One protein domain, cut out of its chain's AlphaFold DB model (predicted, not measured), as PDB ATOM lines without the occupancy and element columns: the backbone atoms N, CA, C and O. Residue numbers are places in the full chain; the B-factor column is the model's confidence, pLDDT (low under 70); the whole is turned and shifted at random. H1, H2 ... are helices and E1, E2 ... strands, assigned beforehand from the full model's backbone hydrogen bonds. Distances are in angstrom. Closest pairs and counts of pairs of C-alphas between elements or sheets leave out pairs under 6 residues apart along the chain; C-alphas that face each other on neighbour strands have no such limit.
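This is residues 4 to 45 of the 105 residues of an uncharacterized protein of Leptospira stimsonii (UniProt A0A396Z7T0). A long, narrow hairpin of two strands, E1 and E2, is joined at its open end to a single helix, H1, and the helix and the hairpin make a V with its corner near residues 17 to 23. The half of H1 nearer the corner, residues 13 to 20, lies by the ends of the strands, while residues 4 to 12 stand free as an arm. The printed part has 42 residues, with one named helix followed by two named strands, H1, E1, E2, the strands forming an antiparallel sheet in the order E1 - E2; the class is mixed, helices and strands. The whole is loose, with a radius of gyration of the C-alphas of 12.9 A, and only just flat, spanning 37 by 25 by 10 A.

The sheet is made of E1, residues 22 to 31, and E2, residues 34 to 44, which are antiparallel neighbours and form a hairpin, with 160 degrees between their N-to-C directions. Near the open end, N 23 and O 43 are within hydrogen-bond range at 2.8 A; near the turn, N 31 and O 34 are within range at 3.0 A. The C-alphas of residues 22 and 44, which face each other, are 4.3 A apart. E2 bends by 51 degrees at residue 38. H1, residues 4 to 20, has its closest C-alphas to E1 at Leu 17 and Ile 23, 5.9 A apart. Its closest C-alphas to E2 are those of Leu 17 and Lys 44, 7.3 A apart. The centres of H1 and E1 are 16.2 A apart. In H1 every O i to N i+4 pair is within hydrogen-bond range.

E2 is the longest strand by residues, with 11, and measures 29.4 A from first to last C-alpha, ending with C-alpha 44 at (12.212, 22.089, -17.563). E1 has 10 residues and measures 29.1 A, from C-alpha 22 at (13.854, 25.594, -19.484) to C-alpha 31 at (-7.967, 33.425, -37.080). H1 has 17 residues, measures 24.3 A and begins with C-alpha 4 at (15.352, 15.459, -41.327).

The two C-alphas farthest apart are those of Gln 18 and Asn 32, at 37.1 A. The first and last printed C-alphas, of Leu 4 and Ala 45, are 24.1 A apart. Without residues 4 to 12, the body of 33 residues spans 37 by 13 by 10 A. The link from H1 to E1, one residue, and the link from E1 to E2, two residues, are both tight. The printed part has no cut. The mean pLDDT of the printed part is 86.5, and no printed residue is under 70.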
ATOM      1  N   LEU A   4      14.240  14.543 -41.590       84.50
ATOM      2  CA  LEU A   4      15.352  15.459 -41.327       84.50
ATOM      3  C   LEU A   4      14.920  16.703 -40.534       84.50
ATOM      4  O   LEU A   4      15.622  17.140 -39.624       84.50
ATOM      5  N   GLY A   5      13.732  17.239 -40.831       82.88
ATOM      6  CA  GLY A   5      13.180  18.389 -40.120       82.88
ATOM      7  C   GLY A   5      12.861  18.077 -38.658       82.88
ATOM      8  O   GLY A   5      13.123  18.903 -37.787       82.88
ATOM      9  N   ARG A   6      12.358  16.872 -38.362       83.06
ATOM     10  CA  ARG A   6      12.075  16.450 -36.978       83.06
ATOM     11  C   ARG A   6      13.360  16.271 -36.178       83.06
ATOM     12  O   ARG A   6      13.444  16.777 -35.065       83.06
ATOM     13  N   THR A   7      14.367  15.622 -36.764       87.69
ATOM     14  CA  THR A   7      15.674  15.418 -36.123       87.69
ATOM     15  C   THR A   7      16.342  16.747 -35.785       87.69
ATOM     16  O   THR A   7      16.806  16.932 -34.662       87.69
ATOM     17  N   LEU A   8      16.321  17.709 -36.713       92.00
ATOM     18  CA  LEU A   8      16.890  19.036 -36.480       92.00
ATOM     19  C   LEU A   8      16.162  19.789 -35.356       92.00
ATOM     20  O   LEU A   8      16.807  20.376 -34.489       92.00
ATOM     21  N   ILE A   9      14.826  19.746 -35.336       88.38
ATOM     22  CA  ILE A   9      14.030  20.395 -34.286       88.38
ATOM     23  C   ILE A   9      14.336  19.780 -32.920       88.38
ATOM     24  O   ILE A   9      14.556  20.525 -31.967       88.38
ATOM     25  N   CYS A  10      14.420  18.452 -32.822       85.69
ATOM     26  CA  CYS A  10      14.804  17.780 -31.581       85.69
ATOM     27  C   CYS A  10      16.202  18.209 -31.116       85.69
ATOM     28  O   CYS A  10      16.363  18.579 -29.956       85.69
ATOM     29  N   GLN A  11      17.188  18.248 -32.018       89.75
ATOM     30  CA  GLN A  11      18.556  18.673 -31.700       89.75
ATOM     31  C   GLN A  11      18.595  20.103 -31.137       89.75
ATOM     32  O   GLN A  11      19.248  20.370 -30.126       89.75
ATOM     33  N   ILE A  12      17.872  21.024 -31.784       90.12
ATOM     34  CA  ILE A  12      17.783  22.431 -31.382       90.12
ATOM     35  C   ILE A  12      17.124  22.548 -30.007       90.12
ATOM     36  O   ILE A  12      17.658  23.218 -29.123       90.12
ATOM     37  N   VAL A  13      15.994  21.865 -29.811       88.81
ATOM     38  CA  VAL A  13      15.255  21.861 -28.545       88.81
ATOM     39  C   VAL A  13      16.115  21.306 -27.409       88.81
ATOM     40  O   VAL A  13      16.180  21.931 -26.351       88.81
ATOM     41  N   SER A  14      16.826  20.198 -27.628       86.81
ATOM     42  CA  SER A  14      17.740  19.617 -26.639       86.81
ATOM     43  C   SER A  14      18.893  20.560 -26.291       86.81
ATOM     44  O   SER A  14      19.189  20.738 -25.112       86.81
ATOM     45  N   ASN A  15      19.517  21.215 -27.278       89.00
ATOM     46  CA  ASN A  15      20.608  22.161 -27.018       89.00
ATOM     47  C   ASN A  15      20.132  23.395 -26.237       89.00
ATOM     48  O   ASN A  15      20.800  23.835 -25.302       89.00
ATOM     49  N   LEU A  16      18.968  23.936 -26.605       88.62
ATOM     50  CA  LEU A  16      18.336  25.043 -25.889       88.62
ATOM     51  C   LEU A  16      18.030  24.645 -24.451       88.62
ATOM     52  O   LEU A  16      18.421  25.359 -23.536       88.62
ATOM     53  N   LEU A  17      17.408  23.484 -24.248       88.50
ATOM     54  CA  LEU A  17      17.045  23.002 -22.924       88.50
ATOM     55  C   LEU A  17      18.276  22.769 -22.031       88.50
ATOM     56  O   LEU A  17      18.230  23.124 -20.857       88.50
ATOM     57  N   GLN A  18      19.381  22.254 -22.581       85.38
ATOM     58  CA  GLN A  18      20.649  22.112 -21.852       85.38
ATOM     59  C   GLN A  18      21.270  23.462 -21.470       85.38
ATOM     60  O   GLN A  18      21.803  23.598 -20.373       85.38
ATOM     61  N   LYS A  19      21.196  24.472 -22.346       87.12
ATOM     62  CA  LYS A  19      21.772  25.803 -22.088       87.12
ATOM     63  C   LYS A  19      20.946  26.643 -21.119       87.12
ATOM     64  O   LYS A  19      21.509  27.377 -20.316       87.12
ATOM     65  N   THR A  20      19.621  26.595 -21.228       88.06
ATOM     66  CA  THR A  20      18.719  27.487 -20.481       88.06
ATOM     67  C   THR A  20      18.050  26.808 -19.290       88.06
ATOM     68  O   THR A  20      17.431  27.491 -18.474       88.06
ATOM     69  N   GLY A  21      18.087  25.473 -19.215       87.50
ATOM     70  CA  GLY A  21      17.389  24.663 -18.211       87.50
ATOM     71  C   GLY A  21      15.860  24.665 -18.342       87.50
ATOM     72  O   GLY A  21      15.174  23.939 -17.623       87.50
ATOM     73  N   LYS A  22      15.297  25.478 -19.245       87.75
ATOM     74  CA  LYS A  22      13.854  25.594 -19.484       87.75
ATOM     75  C   LYS A  22      13.541  26.086 -20.892       87.75
ATOM     76  O   LYS A  22      14.187  27.005 -21.399       87.75
ATOM     77  N   ILE A  23      12.488  25.546 -21.484       88.69
ATOM     78  CA  ILE A  23      11.945  25.983 -22.772       88.69
ATOM     79  C   ILE A  23      10.442  26.235 -22.647       88.69
ATOM     80  O   ILE A  23       9.751  25.594 -21.852       88.69
ATOM     81  N   TYR A  24       9.932  27.161 -23.457       87.12
ATOM     82  CA  TYR A  24       8.501  27.419 -23.581       87.12
ATOM     83  C   TYR A  24       8.056  27.108 -25.003       87.12
ATOM     84  O   TYR A  24       8.562  27.701 -25.954       87.12
ATOM     85  N   ILE A  25       7.095  26.203 -25.146       87.31
ATOM     86  CA  ILE A  25       6.463  25.898 -26.429       87.31
ATOM     87  C   ILE A  25       5.182  26.722 -26.511       87.31
ATOM     88  O   ILE A  25       4.303  26.598 -25.656       87.31
ATOM     89  N   LEU A  26       5.100  27.584 -27.525       88.00
ATOM     90  CA  LEU A  26       3.952  28.446 -27.792       88.00
ATOM     91  C   LEU A  26       3.224  27.930 -29.031       88.00
ATOM     92  O   LEU A  26       3.782  27.929 -30.128       88.00
ATOM     93  N   SER A  27       1.976  27.504 -28.850       86.69
ATOM     94  CA  SER A  27       1.097  27.150 -29.964       86.69
ATOM     95  C   SER A  27       0.196  28.329 -30.300       86.69
ATOM     96  O   SER A  27      -0.411  28.938 -29.413       86.69
ATOM     97  N   TYR A  28       0.105  28.632 -31.590       88.00
ATOM     98  CA  TYR A  28      -0.695  29.729 -32.112       88.00
ATOM     99  C   TYR A  28      -1.797  29.185 -33.011       88.00
ATOM    100  O   TYR A  28      -1.535  28.348 -33.871       88.00
ATOM    101  N   SER A  29      -3.009  29.702 -32.838       87.25
ATOM    102  CA  SER A  29      -4.079  29.560 -33.817       87.25
ATOM    103  C   SER A  29      -4.056  30.766 -34.747       87.25
ATOM    104  O   SER A  29      -3.630  31.860 -34.357       87.25
ATOM    105  N   ARG A  30      -4.480  30.569 -35.992       86.12
ATOM    106  CA  ARG A  30      -4.599  31.647 -36.970       86.12
ATOM    107  C   ARG A  30      -6.077  31.873 -37.240       86.12
ATOM    108  O   ARG A  30      -6.720  31.023 -37.840       86.12
ATOM    109  N   GLU A  31      -6.586  33.023 -36.827       88.25
ATOM    110  CA  GLU A  31      -7.967  33.425 -37.080       88.25
ATOM    111  C   GLU A  31      -7.951  34.789 -37.770       88.25
ATOM    112  O   GLU A  31      -7.277  35.718 -37.319       88.25
ATOM    113  N   ASN A  32      -8.618  34.896 -38.922       86.50
ATOM    114  CA  ASN A  32      -8.671  36.126 -39.724       86.50
ATOM    115  C   ASN A  32      -7.281  36.732 -40.027       86.50
ATOM    116  O   ASN A  32      -7.076  37.942 -39.960       86.50
ATOM    117  N   GLY A  33      -6.286  35.878 -40.296       88.00
ATOM    118  CA  GLY A  33      -4.906  36.288 -40.595       88.00
ATOM    119  C   GLY A  33      -4.067  36.708 -39.380       88.00
ATOM    120  O   GLY A  33      -2.850  36.858 -39.508       88.00
ATOM    121  N   LYS A  34      -4.665  36.824 -38.192       86.50
ATOM    122  CA  LYS A  34      -3.973  37.169 -36.946       86.50
ATOM    123  C   LYS A  34      -3.564  35.898 -36.196       86.50
ATOM    124  O   LYS A  34      -4.275  34.895 -36.223       86.50
ATOM    125  N   ARG A  35      -2.380  35.914 -35.569       87.94
ATOM    126  CA  ARG A  35      -1.868  34.803 -34.746       87.94
ATOM    127  C   ARG A  35      -2.249  35.035 -33.288       87.94
ATOM    128  O   ARG A  35      -1.832  36.036 -32.714       87.94
ATOM    129  N   PHE A  36      -2.964  34.089 -32.695       84.75
ATOM    130  CA  PHE A  36      -3.371  34.129 -31.293       84.75
ATOM    131  C   PHE A  36      -2.721  32.971 -30.535       84.75
ATOM    132  O   PHE A  36      -2.917  31.818 -30.928       84.75
ATOM    133  N   PRO A  37      -1.920  33.233 -29.487       83.25
ATOM    134  CA  PRO A  37      -1.400  32.164 -28.647       83.25
ATOM    135  C   PRO A  37      -2.558  31.541 -27.864       83.25
ATOM    136  O   PRO A  37      -3.319  32.264 -27.227       83.25
ATOM    137  N   PHE A  38      -2.684  30.217 -27.892       85.44
ATOM    138  CA  PHE A  38      -3.738  29.520 -27.138       85.44
ATOM    139  C   PHE A  38      -3.194  28.467 -26.167       85.44
ATOM    140  O   PHE A  38      -3.898  28.077 -25.242       85.44
ATOM    141  N   LEU A  39      -1.943  28.026 -26.335       83.75
ATOM    142  CA  LEU A  39      -1.317  27.060 -25.435       83.75
ATOM    143  C   LEU A  39       0.153  27.409 -25.197       83.75
ATOM    144  O   LEU A  39       0.920  27.596 -26.145       83.75
ATOM    145  N   ARG A  40       0.538  27.465 -23.919       86.56
ATOM    146  CA  ARG A  40       1.918  27.644 -23.466       86.56
ATOM    147  C   ARG A  40       2.312  26.465 -22.586       86.56
ATOM    148  O   ARG A  40       1.766  26.305 -21.500       86.56
ATOM    149  N   ILE A  41       3.283  25.678 -23.037       86.50
ATOM    150  CA  ILE A  41       3.841  24.553 -22.275       86.50
ATOM    151  C   ILE A  41       5.238  24.951 -21.803       86.50
ATOM    152  O   ILE A  41       6.038  25.437 -22.599       86.50
ATOM    153  N   SER A  42       5.530  24.760 -20.517       83.12
ATOM    154  CA  SER A  42       6.875  24.923 -19.958       83.12
ATOM    155  C   SER A  42       7.499  23.548 -19.783       83.12
ATOM    156  O   SER A  42       6.953  22.727 -19.055       83.12
ATOM    157  N   VAL A  43       8.647  23.314 -20.409       83.81
ATOM    158  CA  VAL A  43       9.443  22.101 -20.196       83.81
ATOM    159  C   VAL A  43      10.714  22.515 -19.476       83.81
ATOM    160  O   VAL A  43      11.400  23.441 -19.909       83.81
ATOM    161  N   LYS A  44      11.003  21.866 -18.352       83.69
ATOM    162  CA  LYS A  44      12.212  22.089 -17.563       83.69
ATOM    163  C   LYS A  44      13.111  20.868 -17.718       83.69
ATOM    164  O   LYS A  44      12.606  19.751 -17.767       83.69
ATOM    165  N   ALA A  45      14.419  21.080 -17.826       74.12
ATOM    166  CA  ALA A  45      15.356  19.987 -17.634       74.12
ATOM    167  C   ALA A  45      15.398  19.710 -16.137       74.12
ATOM    168  O   ALA A  45      15.994  20.477 -15.380       74.12
TER     169      ALA A  45